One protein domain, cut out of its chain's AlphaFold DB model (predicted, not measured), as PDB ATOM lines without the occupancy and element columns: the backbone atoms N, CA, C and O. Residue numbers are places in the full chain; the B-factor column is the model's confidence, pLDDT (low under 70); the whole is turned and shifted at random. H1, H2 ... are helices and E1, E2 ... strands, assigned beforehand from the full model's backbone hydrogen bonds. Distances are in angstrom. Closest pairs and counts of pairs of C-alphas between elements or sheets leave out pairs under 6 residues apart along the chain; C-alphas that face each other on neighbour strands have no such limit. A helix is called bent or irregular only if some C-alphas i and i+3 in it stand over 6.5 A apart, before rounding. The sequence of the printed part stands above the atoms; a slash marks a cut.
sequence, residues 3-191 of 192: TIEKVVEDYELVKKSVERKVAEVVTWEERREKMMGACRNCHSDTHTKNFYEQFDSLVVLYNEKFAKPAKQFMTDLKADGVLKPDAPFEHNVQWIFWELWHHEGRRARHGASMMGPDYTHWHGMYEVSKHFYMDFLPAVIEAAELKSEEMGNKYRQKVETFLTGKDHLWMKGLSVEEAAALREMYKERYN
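Overview. This is residues 3 to 191 of the 192 residues of an uncharacterized protein of Gemmatimonadetes bacterium (UniProt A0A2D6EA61). Picture a bundle of long helices, H2, H3, H4 and H5, each running against the one before it, with two outlying parts on opposite sides. On one side the hairpin of strands E1 and E2 lies far out beyond residues 21 to 31; on the other, past little H6, H7 sticks out with residues 176 to 181 and 183 to 190. The 189 printed residues hold two strands, then seven helices, and the class is mostly helix; the two-stranded sheet, order E1 - E2, is antiparallel. The whole is only just loose, close to extended, with a radius of gyration of the C-alphas of 23.8 A, and flat, spanning 78 by 57 by 27 A.

Arrangement. Start at the hairpin of E1, residues 3 to 9, and E2, residues 12 to 19, where N 5 and O 16 are 2.9 A apart and N 14 and O 7 2.8 A, within hydrogen-bond range. Next comes H1, residues 28 to 39, close but not clearly touching H2a: the closest C-alphas, Met 36 and Thr 48, are 6.5 A apart. H2, residues 45 to 79, was assigned as one helix by its hydrogen bonds but is bent, with C-alphas 65 and 68 7.0 A apart; its arms are H2a, 45 to 65, and H2b, 68 to 79. H4, residues 117 to 145, likewise one helix by its hydrogen bonds, is bent, with C-alphas 134 and 137 6.8 A apart; its arms are H4a, 117 to 134, and H4b, 137 to 145. H4a is irregular, with C-alphas 122 and 125 6.6 A apart. H2a, H3, residues 92 to 113, and H4a form an up and down bundle, neighbours in the chain running opposite ways. H3 and H4a touch at a shallow tilt of 23 degrees, closest at the C-alphas of Ala 108 and Gly 124, 3.9 A. H4b and H5, residues 149 to 163, form a helical hairpin, closest at the C-alphas of Glu 145 and Gly 152, 4.0 A. H6, residues 166 to 171, is irregular, with C-alphas 167 and 170 7.7 A apart, and is apart from H7, residues 176 to 190. Every O i to N i+4 pair is within hydrogen-bond range in H1, H2a, H2b, H4b, H5 and H7, against 14 of 18 in H3, 10 of 14 in H4a and 0 of 2 in H6, where 2 of 3 O i to N i+3 pairs are.

Along the chain. Find C-alpha 3 at (82.999, 225.386, 241.646), where E1 begins; E2 measures 21.7 A. Find C-alpha 45 at (68.263, 263.110, 248.933); from there H2a runs 29.8 A. H3 measures 30.3 A, H4a 23.3 A and H5 21.1 A. H7 runs 20.8 A to C-alpha 190 at (75.699, 281.876, 282.410).

Size, cuts and confidence. The C-alphas farthest apart, Asp 10 and Glu 188, are 83.3 A apart. The printed part has no cut; the link from H2 to H3, residues 80 to 91, is long. The mean pLDDT of the printed part is 96.0, and no printed residue is under 70.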
ATOM      1  N   THR A   3      83.097 225.496 240.185       89.06
ATOM      2  CA  THR A   3      82.999 225.386 241.646       89.06
ATOM      3  C   THR A   3      82.481 224.004 242.018       89.06
ATOM      4  O   THR A   3      81.668 223.435 241.295       89.06
ATOM      5  N   ILE A   4      82.942 223.452 243.141       92.25
ATOM      6  CA  ILE A   4      82.392 222.203 243.678       92.25
ATOM      7  C   ILE A   4      81.312 222.559 244.692       92.25
ATOM      8  O   ILE A   4      81.603 223.178 245.714       92.25
ATOM      9  N   GLU A   5      80.085 222.140 244.424       91.94
ATOM     10  CA  GLU A   5      78.962 222.265 245.346       91.94
ATOM     11  C   GLU A   5      78.713 220.935 246.046       91.94
ATOM     12  O   GLU A   5      78.857 219.865 245.453       91.94
ATOM     13  N   LYS A   6      78.369 221.004 247.331       92.44
ATOM     14  CA  LYS A   6      77.927 219.846 248.105       92.44
ATOM     15  C   LYS A   6      76.407 219.890 248.153       92.44
ATOM     16  O   LYS A   6      75.855 220.812 248.749       92.44
ATOM     17  N   VAL A   7      75.760 218.924 247.520       91.75
ATOM     18  CA  VAL A   7      74.300 218.784 247.501       91.75
ATOM     19  C   VAL A   7      73.921 217.443 248.113       91.75
ATOM     20  O   VAL A   7      74.720 216.509 248.091       91.75
ATOM     21  N   VAL A   8      72.738 217.367 248.715       91.94
ATOM     22  CA  VAL A   8      72.223 216.109 249.262       91.94
ATOM     23  C   VAL A   8      71.400 215.420 248.180       91.94
ATOM     24  O   VAL A   8      70.432 216.003 247.696       91.94
ATOM     25  N   GLU A   9      71.783 214.201 247.814       92.44
ATOM     26  CA  GLU A   9      71.071 213.328 246.875       92.44
ATOM     27  C   GLU A   9      70.960 211.945 247.505       92.44
ATOM     28  O   GLU A   9      71.940 211.442 248.045       92.44
ATOM     29  N   ASP A  10      69.756 211.371 247.516       91.81
ATOM     30  CA  ASP A  10      69.475 210.074 248.148       91.81
ATOM     31  C   ASP A  10      70.002 209.953 249.590       91.81
ATOM     32  O   ASP A  10      70.530 208.928 250.005       91.81
ATOM     33  N   TYR A  11      69.836 211.028 250.373       90.69
ATOM     34  CA  TYR A  11      70.325 211.148 251.755       90.69
ATOM     35  C   TYR A  11      71.856 211.118 251.910       90.69
ATOM     36  O   TYR A  11      72.354 211.130 253.036       90.69
ATOM     37  N   GLU A  12      72.608 211.175 250.814       90.81
ATOM     38  CA  GLU A  12      74.063 211.270 250.813       90.81
ATOM     39  C   GLU A  12      74.546 212.640 250.328       90.81
ATOM     40  O   GLU A  12      73.954 213.291 249.468       90.81
ATOM     41  N   LEU A  13      75.658 213.106 250.896       92.94
ATOM     42  CA  LEU A  13      76.268 214.374 250.512       92.94
ATOM     43  C   LEU A  13      77.203 214.161 249.313       92.94
ATOM     44  O   LEU A  13      78.350 213.739 249.477       92.94
ATOM     45  N   VAL A  14      76.747 214.508 248.112       94.50
ATOM     46  CA  VAL A  14      77.512 214.353 246.870       94.50
ATOM     47  C   VAL A  14      78.152 215.668 246.426       94.50
ATOM     48  O   VAL A  14      77.652 216.767 246.679       94.50
ATOM     49  N   LYS A  15      79.307 215.566 245.761       94.75
ATOM     50  CA  LYS A  15      80.035 216.710 245.195       94.75
ATOM     51  C   LYS A  15      79.686 216.857 243.718       94.75
ATOM     52  O   LYS A  15      80.026 215.979 242.930       94.75
ATOM     53  N   LYS A  16      79.088 217.981 243.331       92.56
ATOM     54  CA  LYS A  16      78.816 218.315 241.929       92.56
ATOM     55  C   LYS A  16      79.721 219.433 241.448       92.56
ATOM     56  O   LYS A  16      79.903 220.438 242.131       92.56
ATOM     57  N   SER A  17      80.297 219.247 240.264       92.50
ATOM     58  CA  SER A  17      80.993 220.323 239.568       92.50
ATOM     59  C   SER A  17      79.954 221.202 238.886       92.50
ATOM     60  O   SER A  17      79.175 220.715 238.071       92.50
ATOM     61  N   VAL A  18      79.928 222.480 239.248       91.88
ATOM     62  CA  VAL A  18      79.032 223.477 238.668       91.88
ATOM     63  C   VAL A  18      79.880 224.502 237.935       91.88
ATOM     64  O   VAL A  18      80.750 225.150 238.526       91.88
ATOM     65  N   GLU A  19      79.636 224.645 236.635       93.19
ATOM     66  CA  GLU A  19      80.242 225.709 235.849       93.19
ATOM     67  C   GLU A  19      79.601 227.043 236.238       93.19
ATOM     68  O   GLU A  19      78.389 227.233 236.136       93.19
ATOM     69  N   ARG A  20      80.424 227.986 236.699       90.75
ATOM     70  CA  ARG A  20      79.982 229.332 237.057       90.75
ATOM     71  C   ARG A  20      80.686 230.381 236.214       90.75
ATOM     72  O   ARG A  20      81.916 230.404 236.103       90.75
ATOM     73  N   LYS A  21      79.899 231.305 235.674       93.19
ATOM     74  CA  LYS A  21      80.375 232.502 234.983       93.19
ATOM     75  C   LYS A  21      80.031 233.724 235.826       93.19
ATOM     76  O   LYS A  21      78.917 233.830 236.329       93.19
ATOM     77  N   VAL A  22      80.994 234.628 236.001       90.25
ATOM     78  CA  VAL A  22      80.717 235.939 236.601       90.25
ATOM     79  C   VAL A  22      79.785 236.674 235.645       90.25
ATOM     80  O   VAL A  22      80.143 236.876 234.485       90.25
ATOM     81  N   ALA A  23      78.585 237.006 236.115       91.00
ATOM     82  CA  ALA A  23      77.604 237.730 235.315       91.00
ATOM     83  C   ALA A  23      78.021 239.195 235.138       91.00
ATOM     84  O   ALA A  23      78.019 239.705 234.024       91.00
ATOM     85  N   GLU A  24      78.429 239.838 236.233       93.56
ATOM     86  CA  GLU A  24      78.798 241.250 236.275       93.56
ATOM     87  C   GLU A  24      79.694 241.526 237.490       93.56
ATOM     88  O   GLU A  24      79.585 240.851 238.522       93.56
ATOM     89  N   VAL A  25      80.579 242.517 237.373       92.88
ATOM     90  CA  VAL A  25      81.360 243.064 238.489       92.88
ATOM     91  C   VAL A  25      80.810 244.450 238.799       92.88
ATOM     92  O   VAL A  25      80.922 245.341 237.972       92.88
ATOM     93  N   VAL A  26      80.237 244.609 239.992       94.81
ATOM     94  CA  VAL A  26      79.586 245.851 240.443       94.81
ATOM     95  C   VAL A  26      80.425 246.496 241.545       94.81
ATOM     96  O   VAL A  26      80.776 245.805 242.517       94.81
ATOM     97  N   THR A  27      80.717 247.791 241.425       96.94
ATOM     98  CA  THR A  27      81.516 248.559 242.394       96.94
ATOM     99  C   THR A  27      80.754 248.807 243.700       96.94
ATOM    100  O   THR A  27      79.551 248.549 243.816       96.94
ATOM    101  N   TRP A  28      81.444 249.273 244.746       95.94
ATOM    102  CA  TRP A  28      80.768 249.589 246.008       95.94
ATOM    103  C   TRP A  28      79.952 250.884 245.897       95.94
ATOM    104  O   TRP A  28      78.914 250.996 246.549       95.94
ATOM    105  N   GLU A  29      80.371 251.818 245.041       97.31
ATOM    106  CA  GLU A  29      79.659 253.055 244.726       97.31
ATOM    107  C   GLU A  29      78.319 252.749 244.050       97.31
ATOM    108  O   GLU A  29      77.286 253.254 244.482       97.31
ATOM    109  N   GLU A  30      78.307 251.847 243.063       97.44
ATOM    110  CA  GLU A  30      77.081 251.402 242.387       97.44
ATOM    111  C   GLU A  30      76.117 250.713 243.362       97.44
ATOM    112  O   GLU A  30      74.910 250.966 243.357       97.44
ATOM    113  N   ARG A  31      76.643 249.871 244.264       97.00
ATOM    114  CA  ARG A  31      75.839 249.235 245.322       97.00
ATOM    115  C   ARG A  31      75.266 250.256 246.299       97.00
ATOM    116  O   ARG A  31      74.113 250.116 246.708       97.00
ATOM    117  N   ARG A  32      76.056 251.263 246.681       97.06
ATOM    118  CA  ARG A  32      75.615 252.344 247.566       97.06
ATOM    119  C   ARG A  32      74.522 253.165 246.910       97.06
ATOM    120  O   ARG A  32      73.486 253.355 247.532       97.06
ATOM    121  N   GLU A  33      74.709 253.588 245.667       97.56
ATOM    122  CA  GLU A  33      73.709 254.372 244.943       97.56
ATOM    123  C   GLU A  33      72.403 253.584 244.773       97.56
ATOM    124  O   GLU A  33      71.316 254.116 245.003       97.56
ATOM    125  N   LYS A  34      72.491 252.274 244.505       97.56
ATOM    126  CA  LYS A  34      71.318 251.389 244.483       97.56
ATOM    127  C   LYS A  34      70.592 251.339 245.833       97.56
ATOM    128  O   LYS A  34      69.363 251.367 245.858       97.56
ATOM    129  N   MET A  35      71.322 251.285 246.948       97.75
ATOM    130  CA  MET A  35      70.726 251.311 248.289       97.75
ATOM    131  C   MET A  35      70.136 252.687 248.633       97.75
ATOM    132  O   MET A  35      69.020 252.760 249.142       97.75
ATOM    133  N   MET A  36      70.819 253.781 248.281       97.88
ATOM    134  CA  MET A  36      70.284 255.141 248.396       97.88
ATOM    135  C   MET A  36      68.976 255.289 247.611       97.88
ATOM    136  O   MET A  36      68.040 255.917 248.098       97.88
ATOM    137  N   GLY A  37      68.863 254.652 246.440       98.06
ATOM    138  CA  GLY A  37      67.617 254.560 245.677       98.06
ATOM    139  C   GLY A  37      66.449 253.970 246.478       98.06
ATOM    140  O   GLY A  37      65.333 254.469 246.373       98.06
ATOM    141  N   ALA A  38      66.697 252.974 247.337       97.81
ATOM    142  CA  ALA A  38      65.668 252.427 248.222       97.81
ATOM    143  C   ALA A  38      65.230 253.441 249.294       97.81
ATOM    144  O   ALA A  38      64.032 253.595 249.534       97.81
ATOM    145  N   CYS A  39      66.179 254.168 249.894       97.44
ATOM    146  CA  CYS A  39      65.916 255.206 250.897       97.44
ATOM    147  C   CYS A  39      65.105 256.380 250.324       97.44
ATOM    148  O   CYS A  39      64.191 256.885 250.979       97.44
ATOM    149  N   ARG A  40      65.409 256.782 249.082       97.88
ATOM    150  CA  ARG A  40      64.766 257.911 248.390       97.88
ATOM    151  C   ARG A  40      63.283 257.693 248.071       97.88
ATOM    152  O   ARG A  40      62.601 258.654 247.735       97.88
ATOM    153  N   ASN A  41      62.760 256.474 248.230       98.12
ATOM    154  CA  ASN A  41      61.315 256.229 248.160       98.12
ATOM    155  C   ASN A  41      60.541 256.922 249.298       98.12
ATOM    156  O   ASN A  41      59.363 257.223 249.126       98.12
ATOM    157  N   CYS A  42      61.190 257.172 250.444       98.50
ATOM    158  CA  CYS A  42      60.554 257.755 251.634       98.50
ATOM    159  C   CYS A  42      61.284 258.993 252.183       98.50
ATOM    160  O   CYS A  42      60.671 259.812 252.865       98.50
ATOM    161  N   HIS A  43      62.585 259.138 251.920       98.25
ATOM    162  CA  HIS A  43      63.424 260.203 252.468       98.25
ATOM    163  C   HIS A  43      63.974 261.120 251.371       98.25
ATOM    164  O   HIS A  43      64.179 260.703 250.235       98.25
ATOM    165  N   SER A  44      64.266 262.377 251.716       98.31
ATOM    166  CA  SER A  44      64.912 263.303 250.780       98.31
ATOM    167  C   SER A  44      66.351 262.880 250.459       98.31
ATOM    168  O   SER A  44      67.006 262.165 251.228       98.31
ATOM    169  N   ASP A  45      66.874 263.362 249.330       97.62
ATOM    170  CA  ASP A  45      68.263 263.110 248.933       97.62
ATOM    171  C   ASP A  45      69.260 263.659 249.970       97.62
ATOM    172  O   ASP A  45      70.190 262.954 250.357       97.62
ATOM    173  N   THR A  46      69.010 264.858 250.511       98.25
ATOM    174  CA  THR A  46      69.821 265.449 251.588       98.25
ATOM    175  C   THR A  46      69.844 264.570 252.834       98.25
ATOM    176  O   THR A  46      70.914 264.301 253.371       98.25
ATOM    177  N   HIS A  47      68.685 264.080 253.288       97.94
ATOM    178  CA  HIS A  47      68.630 263.186 254.447       97.94
ATOM    179  C   HIS A  47      69.438 261.906 254.200       97.94
ATOM    180  O   HIS A  47      70.246 261.509 255.036       97.94
ATOM    181  N   THR A  48      69.258 261.298 253.027       98.12
ATOM    182  CA  THR A  48      69.939 260.055 252.641       98.12
ATOM    183  C   THR A  48      71.459 260.238 252.578       98.12
ATOM    184  O   THR A  48      72.204 259.407 253.095       98.12
ATOM    185  N   LYS A  49      71.941 261.339 251.990       97.88
ATOM    186  CA  LYS A  49      73.374 261.668 251.937       97.88
ATOM    187  C   LYS A  49      73.958 261.905 253.328       97.88
ATOM    188  O   LYS A  49      74.979 261.306 253.655       97.88
ATOM    189  N   ASN A  50      73.274 262.685 254.163       98.12
ATOM    190  CA  ASN A  50      73.718 262.968 255.530       98.12
ATOM    191  C   ASN A  50      73.766 261.702 256.400       98.12
ATOM    192  O   ASN A  50      74.642 261.579 257.253       98.12
ATOM    193  N   PHE A  51      72.843 260.755 256.195       98.06
ATOM    194  CA  PHE A  51      72.897 259.443 256.843       98.06
ATOM    195  C   PHE A  51      74.190 258.699 256.487       98.06
ATOM    196  O   PHE A  51      74.900 258.226 257.372       98.06
ATOM    197  N   TYR A  52      74.514 258.622 255.197       98.06
ATOM    198  CA  TYR A  52      75.706 257.923 254.736       98.06
ATOM    199  C   TYR A  52      77.004 258.604 255.177       98.06
ATOM    200  O   TYR A  52      77.944 257.907 255.543       98.06
ATOM    201  N   GLU A  53      77.041 259.936 255.222       98.25
ATOM    202  CA  GLU A  53      78.173 260.686 255.777       98.25
ATOM    203  C   GLU A  53      78.397 260.370 257.264       98.25
ATOM    204  O   GLU A  53      79.528 260.114 257.682       98.25
ATOM    205  N   GLN A  54      77.325 260.311 258.064       97.88
ATOM    206  CA  GLN A  54      77.403 259.911 259.475       97.88
ATOM    207  C   GLN A  54      77.864 258.460 259.635       97.88
ATOM    208  O   GLN A  54      78.734 258.174 260.461       97.88
ATOM    209  N   PHE A  55      77.308 257.543 258.838       98.25
ATOM    210  CA  PHE A  55      77.692 256.135 258.870       98.25
ATOM    211  C   PHE A  55      79.173 255.948 258.517       98.25
ATOM    212  O   PHE A  55      79.902 255.290 259.263       98.25
ATOM    213  N   ASP A  56      79.641 256.572 257.436       98.38
ATOM    214  CA  ASP A  56      81.039 256.496 257.008       98.38
ATOM    215  C   ASP A  56      81.973 257.105 258.054       98.38
ATOM    216  O   ASP A  56      82.987 256.498 258.402       98.38
ATOM    217  N   SER A  57      81.598 258.251 258.628       98.38
ATOM    218  CA  SER A  57      82.362 258.899 259.698       98.38
ATOM    219  C   SER A  57      82.514 257.996 260.921       98.38
ATOM    220  O   SER A  57      83.606 257.909 261.485       98.38
ATOM    221  N   LEU A  58      81.465 257.266 261.314       98.19
ATOM    222  CA  LEU A  58      81.550 256.308 262.417       98.19
ATOM    223  C   LEU A  58      82.446 255.111 262.078       98.19
ATOM    224  O   LEU A  58      83.245 254.683 262.913       98.19
ATOM    225  N   VAL A  59      82.343 254.571 260.862       98.38
ATOM    226  CA  VAL A  59      83.205 253.469 260.411       98.38
ATOM    227  C   VAL A  59      84.672 253.899 260.412       98.38
ATOM    228  O   VAL A  59      85.521 253.151 260.899       98.38
ATOM    229  N   VAL A  60      84.974 255.101 259.915       98.44
ATOM    230  CA  VAL A  60      86.323 255.683 259.943       98.44
ATOM    231  C   VAL A  60      86.789 255.878 261.382       98.44
ATOM    232  O   VAL A  60      87.874 255.412 261.721       98.44
ATOM    233  N   LEU A  61      85.967 256.471 262.252       97.62
ATOM    234  CA  LEU A  61      86.299 256.659 263.665       97.62
ATOM    235  C   LEU A  61      86.663 255.332 264.340       97.62
ATOM    236  O   LEU A  61      87.715 255.230 264.965       97.62
ATOM    237  N   TYR A  62      85.823 254.306 264.189       98.38
ATOM    238  CA  TYR A  62      86.089 252.973 264.727       98.38
ATOM    239  C   TYR A  62      87.404 252.387 264.183       98.38
ATOM    240  O   TYR A  62      88.242 251.890 264.944       98.38
ATOM    241  N   ASN A  63      87.601 252.463 262.865       98.38
ATOM    242  CA  ASN A  63      88.750 251.865 262.197       98.38
ATOM    243  C   ASN A  63      90.070 252.536 262.589       98.38
ATOM    244  O   ASN A  63      91.026 251.837 262.924       98.38
ATOM    245  N   GLU A  64      90.133 253.866 262.518       97.88
ATOM    246  CA  GLU A  64      91.364 254.623 262.753       97.88
ATOM    247  C   GLU A  64      91.718 254.677 264.239       97.88
ATOM    248  O   GLU A  64      92.870 254.443 264.596       97.88
ATOM    249  N   LYS A  65      90.735 254.931 265.112       97.06
ATOM    250  CA  LYS A  65      90.997 255.135 266.542       97.06
ATOM    251  C   LYS A  65      91.215 253.834 267.312       97.06
ATOM    252  O   LYS A  65      91.951 253.839 268.294       97.06
ATOM    253  N   PHE A  66      90.590 252.732 266.891       98.12
ATOM    254  CA  PHE A  66      90.574 251.488 267.672       98.12
ATOM    255  C   PHE A  66      91.081 250.284 266.879       98.12
ATOM    256  O   PHE A  66      92.063 249.656 267.273       98.12
ATOM    257  N   ALA A  67      90.456 249.958 265.743       98.19
ATOM    258  CA  ALA A  67      90.714 248.685 265.067       98.19
ATOM    259  C   ALA A  67      92.139 248.574 264.503       98.19
ATOM    260  O   ALA A  67      92.796 247.543 264.676       98.19
ATOM    261  N   LYS A  68      92.635 249.623 263.832       98.38
ATOM    262  CA  LYS A  68      94.002 249.652 263.294       98.38
ATOM    263  C   LYS A  68      95.053 249.630 264.412       98.38
ATOM    264  O   LYS A  68      95.910 248.748 264.339       98.38
ATOM    265  N   PRO A  69      94.986 250.484 265.457       98.44
ATOM    266  CA  PRO A  69      95.891 250.387 266.603       98.44
ATOM    267  C   PRO A  69      95.879 249.014 267.277       98.44
ATOM    268  O   PRO A  69      96.941 248.424 267.468       98.44
ATOM    269  N   ALA A  70      94.698 248.453 267.562       98.56
ATOM    270  CA  ALA A  70      94.589 247.137 268.189       98.56
ATOM    271  C   ALA A  70      95.253 246.050 267.330       98.56
ATOM    272  O   ALA A  70      96.056 245.254 267.817       98.56
ATOM    273  N   LYS A  71      94.989 246.058 266.017       98.50
ATOM    274  CA  LYS A  71      95.629 245.136 265.072       98.50
ATOM    275  C   LYS A  71      97.146 245.317 265.029       98.50
ATOM    276  O   LYS A  71      97.856 244.318 264.905       98.50
ATOM    277  N   GLN A  72      97.641 246.551 265.115       98.69
ATOM    278  CA  GLN A  72      99.074 246.833 265.124       98.69
ATOM    279  C   GLN A  72      99.741 246.217 266.358       98.69
ATOM    280  O   GLN A  72     100.656 245.417 266.195       98.69
ATOM    281  N   PHE A  73      99.211 246.451 267.565       98.69
ATOM    282  CA  PHE A  73      99.717 245.814 268.789       98.69
ATOM    283  C   PHE A  73      99.723 244.284 268.693       98.69
ATOM    284  O   PHE A  73     100.732 243.656 269.001       98.69
ATOM    285  N   MET A  74      98.648 243.677 268.185       98.31
ATOM    286  CA  MET A  74      98.587 242.223 267.989       98.31
ATOM    287  C   MET A  74      99.588 241.709 266.948       98.31
ATOM    288  O   MET A  74     100.069 240.582 267.060       98.31
ATOM    289  N   THR A  75      99.881 242.502 265.917       98.31
ATOM    290  CA  THR A  75     100.886 242.168 264.896       98.31
ATOM    291  C   THR A  75     102.284 242.214 265.495       98.31
ATOM    292  O   THR A  75     103.071 241.296 265.284       98.31
ATOM    293  N   ASP A  76     102.563 243.234 266.300       98.50
ATOM    294  CA  ASP A  76     103.864 243.416 266.933       98.50
ATOM    295  C   ASP A  76     104.125 242.342 267.994       98.50
ATOM    296  O   ASP A  76     105.207 241.761 268.014       98.50
ATOM    297  N   LEU A  77     103.118 241.981 268.801       98.38
ATOM    298  CA  LEU A  77     103.240 240.902 269.789       98.38
ATOM    299  C   LEU A  77     103.572 239.556 269.124       98.38
ATOM    300  O   LEU A  77     104.322 238.750 269.673       98.38
ATOM    301  N   LYS A  78     103.034 239.305 267.924       97.31
ATOM    302  CA  LYS A  78     103.391 238.124 267.123       97.31
ATOM    303  C   LYS A  78     104.809 238.220 266.571       97.31
ATOM    304  O   LYS A  78     105.544 237.241 266.638       97.31
ATOM    305  N   ALA A  79     105.191 239.379 266.032       97.62
ATOM    306  CA  ALA A  79     106.529 239.601 265.486       97.62
ATOM    307  C   ALA A  79     107.622 239.448 266.557       97.62
ATOM    308  O   ALA A  79     108.677 238.883 266.284       97.62
ATOM    309  N   ASP A  80     107.332 239.870 267.786       97.50
ATOM    310  CA  ASP A  80     108.220 239.741 268.942       97.50
ATOM    311  C   ASP A  80     108.176 238.345 269.604       97.50
ATOM    312  O   ASP A  80     108.837 238.103 270.614       97.50
ATOM    313  N   GLY A  81     107.384 237.407 269.071       96.44
ATOM    314  CA  GLY A  81     107.276 236.044 269.597       96.44
ATOM    315  C   GLY A  81     106.639 235.950 270.989       96.44
ATOM    316  O   GLY A  81     106.890 234.972 271.707       96.44
ATOM    317  N   VAL A  82     105.848 236.957 271.378       97.25
ATOM    318  CA  VAL A  82     104.986 236.929 272.571       97.25
ATOM    319  C   VAL A  82     103.773 236.043 272.305       97.25
ATOM    320  O   VAL A  82     103.459 235.171 273.107       97.25
ATOM    321  N   LEU A  83     103.133 236.221 271.147       96.88
ATOM    322  CA  LEU A  83     102.000 235.403 270.711       96.88
ATOM    323  C   LEU A  83     102.443 234.383 269.669       96.88
ATOM    324  O   LEU A  83     103.069 234.748 268.667       96.88
ATOM    325  N   LYS A  84     102.055 233.121 269.848       91.50
ATOM    326  CA  LYS A  84     102.347 232.076 268.867       91.50
ATOM    327  C   LYS A  84     101.292 232.050 267.750       91.50
ATOM    328  O   LYS A  84     100.097 232.161 268.027       91.50
ATOM    329  N   PRO A  85     101.686 231.898 266.471       87.50
ATOM    330  CA  PRO A  85     100.730 231.839 265.360       87.50
ATOM    331  C   PRO A  85      99.770 230.641 265.405       87.50
ATOM    332  O   PRO A  85      98.654 230.741 264.900       87.50
ATOM    333  N   ASP A  86     100.208 229.524 265.981       91.69
ATOM    334  CA  ASP A  86      99.512 228.235 266.039       91.69
ATOM    335  C   ASP A  86      98.713 228.016 267.333       91.69
ATOM    336  O   ASP A  86      97.986 227.030 267.439       91.69
ATOM    337  N   ALA A  87      98.780 228.955 268.279       91.56
ATOM    338  CA  ALA A  87      98.038 228.915 269.535       91.56
ATOM    339  C   ALA A  87      97.059 230.107 269.627       91.56
ATOM    340  O   ALA A  87      97.320 231.113 270.300       91.56
ATOM    341  N   PRO A  88      95.925 230.055 268.902       90.25
ATOM    342  CA  PRO A  88      94.902 231.081 269.024       90.25
ATOM    343  C   PRO A  88      94.293 231.038 270.428       90.25
ATOM    344  O   PRO A  88      94.047 229.959 270.963       90.25
ATOM    345  N   PHE A  89      94.002 232.214 270.986       95.12
ATOM    346  CA  PHE A  89      93.330 232.361 272.285       95.12
ATOM    347  C   PHE A  89      94.104 231.794 273.492       95.12
ATOM    348  O   PHE A  89      93.505 231.520 274.530       95.12
ATOM    349  N   GLU A  90      95.425 231.642 273.374       95.38
ATOM    350  CA  GLU A  90      96.306 231.205 274.464       95.38
ATOM    351  C   GLU A  90      96.526 232.312 275.524       95.38
ATOM    352  O   GLU A  90      96.772 232.009 276.688       95.38
ATOM    353  N   HIS A  91      96.393 233.589 275.140       96.00
ATOM    354  CA  HIS A  91      96.501 234.756 276.024       96.00
ATOM    355  C   HIS A  91      95.185 235.547 276.075       96.00
ATOM    356  O   HIS A  91      94.503 235.704 275.059       96.00
ATOM    357  N   ASN A  92      94.874 236.143 277.233       97.06
ATOM    358  CA  ASN A  92      93.669 236.963 277.433       97.06
ATOM    359  C   ASN A  92      93.548 238.115 276.410       97.06
ATOM    360  O   ASN A  92      92.471 238.370 275.877       97.06
ATOM    361  N   VAL A  93      94.670 238.743 276.035       98.19
ATOM    362  CA  VAL A  93      94.701 239.813 275.020       98.19
ATOM    363  C   VAL A  93      94.111 239.386 273.667       98.19
ATOM    364  O   VAL A  93      93.528 240.208 272.962       98.19
ATOM    365  N   GLN A  94      94.203 238.101 273.295       98.06
ATOM    366  CA  GLN A  94      93.613 237.588 272.053       98.06
ATOM    367  C   GLN A  94      92.082 237.512 272.130       98.06
ATOM    368  O   GLN A  94      91.427 237.758 271.115       98.06
ATOM    369  N   TRP A  95      91.518 237.211 273.306       98.06
ATOM    370  CA  TRP A  95      90.071 237.240 273.543       98.06
ATOM    371  C   TRP A  95      89.536 238.665 273.488       98.06
ATOM    372  O   TRP A  95      88.655 238.945 272.679       98.06
ATOM    373  N   ILE A  96      90.147 239.584 274.241       98.19
ATOM    374  CA  ILE A  96      89.744 240.997 274.256       98.19
ATOM    375  C   ILE A  96      89.846 241.596 272.847       98.19
ATOM    376  O   ILE A  96      88.919 242.242 272.362       98.19
ATOM    377  N   PHE A  97      90.947 241.332 272.132       98.25
ATOM    378  CA  PHE A  97      91.094 241.762 270.743       98.25
ATOM    379  C   PHE A  97      89.965 241.240 269.851       98.25
ATOM    380  O   PHE A  97      89.466 241.974 268.999       98.25
ATOM    381  N   TRP A  98      89.577 239.973 270.013       97.75
ATOM    382  CA  TRP A  98      88.493 239.381 269.240       97.75
ATOM    383  C   TRP A  98      87.151 240.058 269.535       97.75
ATOM    384  O   TRP A  98      86.450 240.414 268.590       97.75
ATOM    385  N   GLU A  99      86.824 240.322 270.799       97.50
ATOM    386  CA  GLU A  99      85.581 241.003 271.188       97.50
ATOM    387  C   GLU A  99      85.503 242.438 270.641       97.50
ATOM    388  O   GLU A  99      84.480 242.813 270.049       97.50
ATOM    389  N   LEU A 100      86.617 243.182 270.674       97.62
ATOM    390  CA  LEU A 100      86.704 244.553 270.154       97.62
ATOM    391  C   LEU A 100      86.258 244.687 268.691       97.62
ATOM    392  O   LEU A 100      85.663 245.701 268.307       97.62
ATOM    393  N   TRP A 101      86.543 243.699 267.833       96.81
ATOM    394  CA  TRP A 101      86.146 243.759 266.418       96.81
ATOM    395  C   TRP A 101      84.970 242.868 266.047       96.81
ATOM    396  O   TRP A 101      84.160 243.263 265.199       96.81
ATOM    397  N   HIS A 102      84.866 241.685 266.646       97.12
ATOM    398  CA  HIS A 102      83.842 240.707 266.305       97.12
ATOM    399  C   HIS A 102      82.498 241.045 266.942       97.12
ATOM    400  O   HIS A 102      81.454 240.855 266.310       97.12
ATOM    401  N   HIS A 103      82.528 241.560 268.169       96.81
ATOM    402  CA  HIS A 103      81.342 241.814 268.964       96.81
ATOM    403  C   HIS A 103      80.998 243.305 268.963       96.81
ATOM    404  O   HIS A 103      80.072 243.727 268.269       96.81
ATOM    405  N   GLU A 104      81.785 244.125 269.646       97.31
ATOM    406  CA  GLU A 104      81.444 245.523 269.939       97.31
ATOM    407  C   GLU A 104      81.594 246.406 268.700       97.31
ATOM    408  O   GLU A 104      80.661 247.090 268.279       97.31
ATOM    409  N   GLY A 105      82.739 246.308 268.017       97.38
ATOM    410  CA  GLY A 105      82.980 247.023 266.766       97.38
ATOM    411  C   GLY A 105      82.038 246.602 265.639       97.38
ATOM    412  O   GLY A 105      81.723 247.389 264.741       97.38
ATOM    413  N   ARG A 106      81.556 245.354 265.660       97.44
ATOM    414  CA  ARG A 106      80.514 244.891 264.739       97.44
ATOM    415  C   ARG A 106      79.165 245.514 265.088       97.44
ATOM    416  O   ARG A 106      78.510 246.008 264.169       97.44
ATOM    417  N   ARG A 107      78.765 245.493 266.364       97.56
ATOM    418  CA  ARG A 107      77.513 246.087 266.858       97.56
ATOM    419  C   ARG A 107      77.446 247.578 266.567       97.56
ATOM    420  O   ARG A 107      76.460 248.001 265.978       97.56
ATOM    421  N   ALA A 108      78.516 248.325 266.836       98.19
ATOM    422  CA  ALA A 108      78.588 249.758 266.555       98.19
ATOM    423  C   ALA A 108      78.299 250.071 265.077       98.19
ATOM    424  O   ALA A 108      77.438 250.889 264.753       98.19
ATOM    425  N   ARG A 109      78.977 249.365 264.161       98.06
ATOM    426  CA  ARG A 109      78.809 249.561 262.711       98.06
ATOM    427  C   ARG A 109      77.443 249.095 262.208       98.06
ATOM    428  O   ARG A 109      76.865 249.756 261.354       98.06
ATOM    429  N   HIS A 110      76.919 247.987 262.735       98.06
ATOM    430  CA  HIS A 110      75.572 247.521 262.390       98.06
ATOM    431  C   HIS A 110      74.504 248.496 262.894       98.06
ATOM    432  O   HIS A 110      73.623 248.868 262.122       98.06
ATOM    433  N   GLY A 111      74.621 248.953 264.143       98.00
ATOM    434  CA  GLY A 111      73.758 249.968 264.739       98.00
ATOM    435  C   GLY A 111      73.707 251.223 263.876       98.00
ATOM    436  O   GLY A 111      72.620 251.638 263.482       98.00
ATOM    437  N   ALA A 112      74.865 251.757 263.478       98.00
ATOM    438  CA  ALA A 112      74.903 252.951 262.640       98.00
ATOM    439  C   ALA A 112      74.301 252.706 261.252       98.00
ATOM    440  O   ALA A 112      73.531 253.529 260.769       98.00
ATOM    441  N   SER A 113      74.576 251.552 260.634       97.69
ATOM    442  CA  SER A 113      74.034 251.216 259.310       97.69
ATOM    443  C   SER A 113      72.512 251.027 259.279       97.69
ATOM    444  O   SER A 113      71.916 251.063 258.206       97.69
ATOM    445  N   MET A 114      71.883 250.813 260.438       97.00
ATOM    446  CA  MET A 114      70.449 250.533 260.571       97.00
ATOM    447  C   MET A 114      69.736 251.538 261.484       97.00
ATOM    448  O   MET A 114      68.675 251.227 262.017       97.00
ATOM    449  N   MET A 115      70.301 252.737 261.676       95.50
ATOM    450  CA  MET A 115      69.689 253.813 262.472       95.50
ATOM    451  C   MET A 115      69.348 253.408 263.919       95.50
ATOM    452  O   MET A 115      68.368 253.877 264.492       95.50
ATOM    453  N   GLY A 116      70.158 252.537 264.527       97.81
ATOM    454  CA  GLY A 116      70.045 252.114 265.923       97.81
ATOM    455  C   GLY A 116      71.014 252.892 266.819       97.81
ATOM    456  O   GLY A 116      72.139 252.419 267.012       97.81
ATOM    457  N   PRO A 117      70.634 254.059 267.380       97.12
ATOM    458  CA  PRO A 117      71.556 254.916 268.133       97.12
ATOM    459  C   PRO A 117      72.105 254.238 269.395       97.12
ATOM    460  O   PRO A 117      73.285 254.377 269.702       97.12
ATOM    461  N   ASP A 118      71.285 253.441 270.077       98.00
ATOM    462  CA  ASP A 118      71.674 252.732 271.300       98.00
ATOM    463  C   ASP A 118      72.732 251.644 271.032       98.00
ATOM    464  O   ASP A 118      73.765 251.576 271.696       98.00
ATOM    465  N   TYR A 119      72.551 250.876 269.953       97.81
ATOM    466  CA  TYR A 119      73.538 249.895 269.483       97.81
ATOM    467  C   TYR A 119      74.793 250.527 268.886       97.81
ATOM    468  O   TYR A 119      75.867 249.931 268.905       97.81
ATOM    469  N   THR A 120      74.660 251.736 268.345       98.06
ATOM    470  CA  THR A 120      75.799 252.509 267.851       98.06
ATOM    471  C   THR A 120      76.662 252.987 269.015       98.06
ATOM    472  O   THR A 120      77.890 252.905 268.957       98.06
ATOM    473  N   HIS A 121      76.018 253.477 270.075       97.38
ATOM    474  CA  HIS A 121      76.678 254.103 271.207       97.38
ATOM    475  C   HIS A 121      76.882 253.135 272.377       97.38
ATOM    476  O   HIS A 121      77.979 252.596 272.514       97.38
ATOM    477  N   TRP A 122      75.854 252.898 273.197       97.75
ATOM    478  CA  TRP A 122      75.959 252.168 274.464       97.75
ATOM    479  C   TRP A 122      76.395 250.713 274.295       97.75
ATOM    480  O   TRP A 122      77.299 250.281 275.000       97.75
ATOM    481  N   HIS A 123      75.837 249.993 273.320       96.81
ATOM    482  CA  HIS A 123      76.211 248.597 273.025       96.81
ATOM    483  C   HIS A 123      77.255 248.464 271.904       96.81
ATOM    484  O   HIS A 123      77.404 247.398 271.300       96.81
ATOM    485  N   GLY A 124      77.914 249.572 271.565       97.81
ATOM    486  CA  GLY A 124      78.865 249.669 270.468       97.81
ATOM    487  C   GLY A 124      80.087 250.469 270.889       97.81
ATOM    488  O   GLY A 124      80.964 249.957 271.573       97.81
ATOM    489  N   MET A 125      80.159 251.737 270.480       98.25
ATOM    490  CA  MET A 125      81.346 252.575 270.691       98.25
ATOM    491  C   MET A 125      81.721 252.791 272.164       98.25
ATOM    492  O   MET A 125      82.904 252.990 272.449       98.25
ATOM    493  N   TYR A 126      80.759 252.756 273.090       97.94
ATOM    494  CA  TYR A 126      81.026 252.798 274.528       97.94
ATOM    495  C   TYR A 126      81.796 251.552 274.982       97.94
ATOM    496  O   TYR A 126      82.861 251.697 275.580       97.94
ATOM    497  N   GLU A 127      81.305 250.354 274.641       98.06
ATOM    498  CA  GLU A 127      81.977 249.083 274.944       98.06
ATOM    499  C   GLU A 127      83.363 249.041 274.284       98.06
ATOM    500  O   GLU A 127      84.351 248.882 274.999       98.06
ATOM    501  N   VAL A 128      83.458 249.374 272.982       98.50
ATOM    502  CA  VAL A 128      84.743 249.451 272.253       98.50
ATOM    503  C   VAL A 128      85.735 250.346 272.982       98.50
ATOM    504  O   VAL A 128      86.889 249.974 273.172       98.50
ATOM    505  N   SER A 129      85.309 251.551 273.370       97.75
ATOM    506  CA  SER A 129      86.203 252.505 274.024       97.75
ATOM    507  C   SER A 129      86.639 251.982 275.387       97.75
ATOM    508  O   SER A 129      87.830 251.969 275.685       97.75
ATOM    509  N   LYS A 130      85.688 251.522 276.203       97.56
ATOM    510  CA  LYS A 130      85.966 250.994 277.536       97.56
ATOM    511  C   LYS A 130      86.938 249.819 277.462       97.56
ATOM    512  O   LYS A 130      87.985 249.891 278.096       97.56
ATOM    513  N   HIS A 131      86.637 248.801 276.661       98.25
ATOM    514  CA  HIS A 131      87.472 247.608 276.555       98.25
ATOM    515  C   HIS A 131      88.822 247.909 275.917       98.25
ATOM    516  O   HIS A 131      89.833 247.354 276.332       98.25
ATOM    517  N   PHE A 132      88.896 248.840 274.962       98.56
ATOM    518  CA  PHE A 132      90.177 249.219 274.376       98.56
ATOM    519  C   PHE A 132      91.121 249.836 275.419       98.56
ATOM    520  O   PHE A 132      92.272 249.417 275.525       98.56
ATOM    521  N   TYR A 133      90.652 250.811 276.204       98.06
ATOM    522  CA  TYR A 133      91.513 251.507 277.166       98.06
ATOM    523  C   TYR A 133      91.727 250.739 278.469       98.06
ATOM    524  O   TYR A 133      92.841 250.744 278.986       98.06
ATOM    525  N   MET A 134      90.676 250.122 279.007       97.81
ATOM    526  CA  MET A 134      90.702 249.535 280.350       97.81
ATOM    527  C   MET A 134      91.150 248.076 280.355       97.81
ATOM    528  O   MET A 134      91.711 247.645 281.355       97.81
ATOM    529  N   ASP A 135      90.956 247.347 279.252       98.38
ATOM    530  CA  ASP A 135      91.221 245.906 279.209       98.38
ATOM    531  C   ASP A 135      92.323 245.563 278.194       98.38
ATOM    532  O   ASP A 135      93.315 244.921 278.532       98.38
ATOM    533  N   PHE A 136      92.213 246.036 276.951       98.81
ATOM    534  CA  PHE A 136      93.123 245.660 275.868       98.81
ATOM    535  C   PHE A 136      94.537 246.218 276.048       98.81
ATOM    536  O   PHE A 136      95.497 245.453 275.964       98.81
ATOM    537  N   LEU A 137      94.695 247.527 276.280       98.62
ATOM    538  CA  LEU A 137      96.028 248.124 276.444       98.62
ATOM    539  C   LEU A 137      96.795 247.533 277.646       98.62
ATOM    540  O   LEU A 137      97.969 247.200 277.468       98.62
ATOM    541  N   PRO A 138      96.178 247.324 278.829       98.62
ATOM    542  CA  PRO A 138      96.818 246.580 279.912       98.62
ATOM    543  C   PRO A 138      97.149 245.133 279.533       98.62
ATOM    544  O   PRO A 138      98.291 244.714 279.709       98.62
ATOM    545  N   ALA A 139      96.218 244.397 278.915       98.56
ATOM    546  CA  ALA A 139      96.445 243.005 278.519       98.56
ATOM    547  C   ALA A 139      97.579 242.843 277.488       98.56
ATOM    548  O   ALA A 139      98.244 241.807 277.455       98.56
ATOM    549  N   VAL A 140      97.832 243.855 276.650       98.75
ATOM    550  CA  VAL A 140      99.002 243.905 275.757       98.75
ATOM    551  C   VAL A 140     100.308 243.918 276.556       98.75
ATOM    552  O   VAL A 140     101.243 243.200 276.200       98.75
ATOM    553  N   ILE A 141     100.379 244.715 277.626       98.69
ATOM    554  CA  ILE A 141     101.557 244.801 278.500       98.69
ATOM    555  C   ILE A 141     101.719 243.492 279.277       98.69
ATOM    556  O   ILE A 141     102.800 242.912 279.257       98.69
ATOM    557  N   GLU A 142     100.639 242.981 279.874       98.44
ATOM    558  CA  GLU A 142     100.640 241.721 280.629       98.44
ATOM    559  C   GLU A 142     101.104 240.540 279.768       98.44
ATOM    560  O   GLU A 142     101.953 239.754 280.186       98.44
ATOM    561  N   ALA A 143     100.607 240.428 278.531       98.12
ATOM    562  CA  ALA A 143     101.043 239.383 277.609       98.12
ATOM    563  C   ALA A 143     102.554 239.462 277.335       98.12
ATOM    564  O   ALA A 143     103.231 238.436 277.291       98.12
ATOM    565  N   ALA A 144     103.099 240.671 277.178       98.44
ATOM    566  CA  ALA A 144     104.530 240.872 276.981       98.44
ATOM    567  C   ALA A 144     105.352 240.568 278.249       98.44
ATOM    568  O   ALA A 144     106.423 239.972 278.141       98.44
ATOM    569  N   GLU A 145     104.851 240.900 279.440       98.00
ATOM    570  CA  GLU A 145     105.498 240.601 280.728       98.00
ATOM    571  C   GLU A 145     105.624 239.096 280.990       98.00
ATOM    572  O   GLU A 145     106.652 238.646 281.497       98.00
ATOM    573  N   LEU A 146     104.633 238.300 280.569       96.56
ATOM    574  CA  LEU A 146     104.702 236.834 280.641       96.56
ATOM    575  C   LEU A 146     105.865 236.254 279.823       96.56
ATOM    576  O   LEU A 146     106.339 235.155 280.114       96.56
ATOM    577  N   LYS A 147     106.327 236.976 278.795       96.31
ATOM    578  CA  LYS A 147     107.491 236.587 277.997       96.31
ATOM    579  C   LYS A 147     108.799 236.933 278.707       96.31
ATOM    580  O   LYS A 147     109.677 236.075 278.791       96.31
ATOM    581  N   SER A 148     108.950 238.181 279.150       97.94
ATOM    582  CA  SER A 148     110.080 238.660 279.955       97.94
ATOM    583  C   SER A 148     109.825 240.073 280.492       97.94
ATOM    584  O   SER A 148     109.039 240.835 279.930       97.94
ATOM    585  N   GLU A 149     110.567 240.465 281.532       97.69
ATOM    586  CA  GLU A 149     110.540 241.835 282.069       97.69
ATOM    587  C   GLU A 149     110.933 242.886 281.013       97.69
ATOM    588  O   GLU A 149     110.307 243.941 280.906       97.69
ATOM    589  N   GLU A 150     111.926 242.584 280.169       98.12
ATOM    590  CA  GLU A 150     112.341 243.455 279.061       98.12
ATOM    591  C   GLU A 150     111.198 243.693 278.062       98.12
ATOM    592  O   GLU A 150     110.947 244.830 277.650       98.12
ATOM    593  N   MET A 151     110.461 242.634 277.710       98.19
ATOM    594  CA  MET A 151     109.314 242.728 276.809       98.19
ATOM    595  C   MET A 151     108.168 243.520 277.438       98.19
ATOM    596  O   MET A 151     107.579 244.370 276.766       98.19
ATOM    597  N   GLY A 152     107.901 243.311 278.726       98.38
ATOM    598  CA  GLY A 152     106.953 244.119 279.488       98.38
ATOM    599  C   GLY A 152     107.270 245.612 279.429       98.38
ATOM    600  O   GLY A 152     106.426 246.421 279.038       98.38
ATOM    601  N   ASN A 153     108.522 245.980 279.714       98.50
ATOM    602  CA  ASN A 153     108.983 247.369 279.663       98.50
ATOM    603  C   ASN A 153     108.875 247.974 278.254       98.50
ATOM    604  O   ASN A 153     108.418 249.111 278.107       98.50
ATOM    605  N   LYS A 154     109.213 247.209 277.209       98.56
ATOM    606  CA  LYS A 154     109.049 247.630 275.807       98.56
ATOM    607  C   LYS A 154     107.591 247.968 275.481       98.56
ATOM    608  O   LYS A 154     107.325 249.010 274.879       98.56
ATOM    609  N   TYR A 155     106.640 247.113 275.858       98.62
ATOM    610  CA  TYR A 155     105.224 247.344 275.553       98.62
ATOM    611  C   TYR A 155     104.593 248.421 276.431       98.62
ATOM    612  O   TYR A 155     103.767 249.181 275.929       98.62
ATOM    613  N   ARG A 156     105.040 248.570 277.680       98.69
ATOM    614  CA  ARG A 156     104.655 249.687 278.550       98.69
ATOM    615  C   ARG A 156     105.011 251.033 277.919       98.69
ATOM    616  O   ARG A 156     104.121 251.847 277.692       98.69
ATOM    617  N   GLN A 157     106.267 251.214 277.504       98.56
ATOM    618  CA  GLN A 157     106.713 252.433 276.812       98.56
ATOM    619  C   GLN A 157     105.963 252.664 275.496       98.56
ATOM    620  O   GLN A 157     105.642 253.799 275.133       98.56
ATOM    621  N   LYS A 158     105.663 251.589 274.762       98.50
ATOM    622  CA  LYS A 158     104.913 251.668 273.507       98.50
ATOM    623  C   LYS A 158     103.475 252.136 273.720       98.50
ATOM    624  O   LYS A 158     103.003 252.981 272.960       98.50
ATOM    625  N   VAL A 159     102.790 251.610 274.735       98.38
ATOM    626  CA  VAL A 159     101.440 252.043 275.120       98.38
ATOM    627  C   VAL A 159     101.467 253.490 275.610       98.38
ATOM    628  O   VAL A 159     100.666 254.292 275.139       98.38
ATOM    629  N   GLU A 160     102.419 253.865 276.466       97.19
ATOM    630  CA  GLU A 160     102.585 255.251 276.930       97.19
ATOM    631  C   GLU A 160     102.783 256.218 275.758       97.19
ATOM    632  O   GLU A 160     102.085 257.225 275.660       97.19
ATOM    633  N   THR A 161     103.663 255.874 274.814       97.25
ATOM    634  CA  THR A 161     103.906 256.672 273.604       97.25
ATOM    635  C   THR A 161     102.639 256.793 272.761       97.25
ATOM    636  O   THR A 161     102.292 257.894 272.337       97.25
ATOM    637  N   PHE A 162     101.914 255.692 272.547       96.88
ATOM    638  CA  PHE A 162     100.642 255.697 271.825       96.88
ATOM    639  C   PHE A 162      99.624 256.655 272.469       96.88
ATOM    640  O   PHE A 162      99.016 257.466 271.770       96.88
ATOM    641  N   LEU A 163      99.516 256.647 273.801       96.38
ATOM    642  CA  LEU A 163      98.593 257.496 274.562       96.38
ATOM    643  C   LEU A 163      98.964 258.990 274.578       96.38
ATOM    644  O   LEU A 163      98.145 259.812 274.981       96.38
ATOM    645  N   THR A 164     100.146 259.379 274.091       94.31
ATOM    646  CA  THR A 164     100.472 260.801 273.855       94.31
ATOM    647  C   THR A 164      99.866 261.364 272.564       94.31
ATOM    648  O   THR A 164      99.907 262.573 272.331       94.31
ATOM    649  N   GLY A 165      99.295 260.505 271.713       92.50
ATOM    650  CA  GLY A 165      98.695 260.900 270.444       92.50
ATOM    651  C   GLY A 165      97.476 261.819 270.596       92.50
ATOM    652  O   GLY A 165      96.760 261.798 271.597       92.50
ATOM    653  N   LYS A 166      97.190 262.597 269.543       91.62
ATOM    654  CA  LYS A 166      96.086 263.578 269.509       91.62
ATOM    655  C   LYS A 166      94.709 262.996 269.879       91.62
ATOM    656  O   LYS A 166      93.888 263.687 270.473       91.62
ATOM    657  N   ASP A 167      94.463 261.722 269.571       91.25
ATOM    658  CA  ASP A 167      93.170 261.062 269.802       91.25
ATOM    659  C   ASP A 167      92.936 260.685 271.280       91.25
ATOM    660  O   ASP A 167      91.825 260.280 271.657       91.25
ATOM    661  N   HIS A 168      93.968 260.858 272.113       93.75
ATOM    662  CA  HIS A 168      94.021 260.520 273.536       93.75
ATOM    663  C   HIS A 168      94.196 261.753 274.435       93.75
ATOM    664  O   HIS A 168      94.290 261.612 275.651       93.75
ATOM    665  N   LEU A 169      94.171 262.972 273.874       89.25
ATOM    666  CA  LEU A 169      94.336 264.225 274.631       89.25
ATOM    667  C   LEU A 169      93.347 264.373 275.794       89.25
ATOM    668  O   LEU A 169      93.676 264.984 276.806       89.25
ATOM    669  N   TRP A 170      92.164 263.766 275.676       88.81
ATOM    670  CA  TRP A 170      91.160 263.725 276.739       88.81
ATOM    671  C   TRP A 170      91.683 263.105 278.048       88.81
ATOM    672  O   TRP A 170      91.168 263.432 279.113       88.81
ATOM    673  N   MET A 171      92.723 262.261 277.994       89.12
ATOM    674  CA  MET A 171      93.346 261.644 279.173       89.12
ATOM    675  C   MET A 171      94.245 262.606 279.957       89.12
ATOM    676  O   MET A 171      94.462 262.396 281.146       89.12
ATOM    677  N   LYS A 172      94.763 263.662 279.315       85.44
ATOM    678  CA  LYS A 172      95.618 264.663 279.975       85.44
ATOM    679  C   LYS A 172      94.823 265.535 280.955       85.44
ATOM    680  O   LYS A 172      95.394 266.056 281.909       85.44
ATOM    681  N   GLY A 173      93.516 265.674 280.723       84.12
ATOM    682  CA  GLY A 173      92.680 266.646 281.418       84.12
ATOM    683  C   GLY A 173      93.034 268.090 281.048       84.12
ATOM    684  O   GLY A 173      93.857 268.341 280.168       84.12
ATOM    685  N   LEU A 174      92.380 269.036 281.720       87.19
ATOM    686  CA  LEU A 174      92.669 270.466 281.599       87.19
ATOM    687  C   LEU A 174      93.791 270.870 282.560       87.19
ATOM    688  O   LEU A 174      93.828 270.398 283.701       87.19
ATOM    689  N   SER A 175      94.657 271.793 282.139       90.38
ATOM    690  CA  SER A 175      95.564 272.494 283.051       90.38
ATOM    691  C   SER A 175      94.783 273.362 284.047       90.38
ATOM    692  O   SER A 175      93.591 273.635 283.875       90.38
ATOM    693  N   VAL A 176      95.454 273.827 285.105       92.62
ATOM    694  CA  VAL A 176      94.840 274.733 286.091       92.62
ATOM    695  C   VAL A 176      94.361 276.022 285.419       92.62
ATOM    696  O   VAL A 176      93.267 276.504 285.716       92.62
ATOM    697  N   GLU A 177      95.153 276.542 284.484       94.50
ATOM    698  CA  GLU A 177      94.876 277.746 283.704       94.50
ATOM    699  C   GLU A 177      93.717 277.523 282.730       94.50
ATOM    700  O   GLU A 177      92.795 278.335 282.688       94.50
ATOM    701  N   GLU A 178      93.710 276.405 281.998       92.69
ATOM    702  CA  GLU A 178      92.620 276.056 281.077       92.69
ATOM    703  C   GLU A 178      91.300 275.858 281.833       92.69
ATOM    704  O   GLU A 178      90.251 276.346 281.412       92.69
ATOM    705  N   ALA A 179      91.347 275.200 282.994       92.44
ATOM    706  CA  ALA A 179      90.185 275.030 283.853       92.44
ATOM    707  C   ALA A 179      89.699 276.367 284.440       92.44
ATOM    708  O   ALA A 179      88.495 276.556 284.609       92.44
ATOM    709  N   ALA A 180      90.606 277.298 284.761       94.69
ATOM    710  CA  ALA A 180      90.245 278.637 285.225       94.69
ATOM    711  C   ALA A 180      89.594 279.465 284.112       94.69
ATOM    712  O   ALA A 180      88.529 280.032 284.337       94.69
ATOM    713  N   ALA A 181      90.171 279.460 282.910       95.00
ATOM    714  CA  ALA A 181      89.601 280.125 281.743       95.00
ATOM    715  C   ALA A 181      88.210 279.574 281.396       95.00
ATOM    716  O   ALA A 181      87.295 280.342 281.106       95.00
ATOM    717  N   LEU A 182      88.021 278.251 281.489       92.25
ATOM    718  CA  LEU A 182      86.712 277.635 281.294       92.25
ATOM    719  C   LEU A 182      85.709 278.123 282.350       92.25
ATOM    720  O   LEU A 182      84.610 278.523 281.987       92.25
ATOM    721  N   ARG A 183      86.083 278.149 283.637       93.56
ATOM    722  CA  ARG A 183      85.208 278.654 284.711       93.56
ATOM    723  C   ARG A 183      84.819 280.119 284.511       93.56
ATOM    724  O   ARG A 183      83.653 280.445 284.688       93.56
ATOM    725  N   GLU A 184      85.758 280.979 284.126       94.62
ATOM    726  CA  GLU A 184      85.452 282.389 283.851       94.62
ATOM    727  C   GLU A 184      84.523 282.544 282.639       94.62
ATOM    728  O   GLU A 184      83.542 283.275 282.722       94.62
ATOM    729  N   MET A 185      84.726 281.773 281.564       94.25
ATOM    730  CA  MET A 185      83.798 281.764 280.426       94.25
ATOM    731  C   MET A 185      82.380 281.339 280.837       94.25
ATOM    732  O   MET A 185      81.403 281.935 280.381       94.25
ATOM    733  N   TYR A 186      82.247 280.336 281.713       92.62
ATOM    734  CA  TYR A 186      80.944 279.923 282.244       92.62
ATOM    735  C   TYR A 186      80.291 281.026 283.089       92.62
ATOM    736  O   TYR A 186      79.112 281.306 282.874       92.62
ATOM    737  N   LYS A 187      81.050 281.712 283.954       92.94
ATOM    738  CA  LYS A 187      80.560 282.874 284.718       92.94
ATOM    739  C   LYS A 187      80.070 283.994 283.813       92.94
ATOM    740  O   LYS A 187      78.967 284.494 283.998       92.94
ATOM    741  N   GLU A 188      80.863 284.375 282.814       93.69
ATOM    742  CA  GLU A 188      80.509 285.450 281.881       93.69
ATOM    743  C   GLU A 188      79.255 285.118 281.069       93.69
ATOM    744  O   GLU A 188      78.430 285.989 280.796       93.69
ATOM    745  N   ARG A 189      79.106 283.851 280.671       94.19
ATOM    746  CA  ARG A 189      78.027 283.417 279.784       94.19
ATOM    747  C   ARG A 189      76.732 283.074 280.514       94.19
ATOM    748  O   ARG A 189      75.658 283.322 279.967       94.19
ATOM    749  N   TYR A 190      76.832 282.465 281.691       92.25
ATOM    750  CA  TYR A 190      75.699 281.876 282.410       92.25
ATOM    751  C   TYR A 190      75.462 282.486 283.795       92.25
ATOM    752  O   TYR A 190      74.434 282.199 284.398       92.25
ATOM    753  N   ASN A 191      76.343 283.380 284.261       82.56
ATOM    754  CA  ASN A 191      76.259 284.017 285.578       82.56
ATOM    755  C   ASN A 191      76.297 283.001 286.745       82.56
ATOM    756  O   ASN A 191      75.689 283.240 287.790       82.56
TER     757      ASN A 191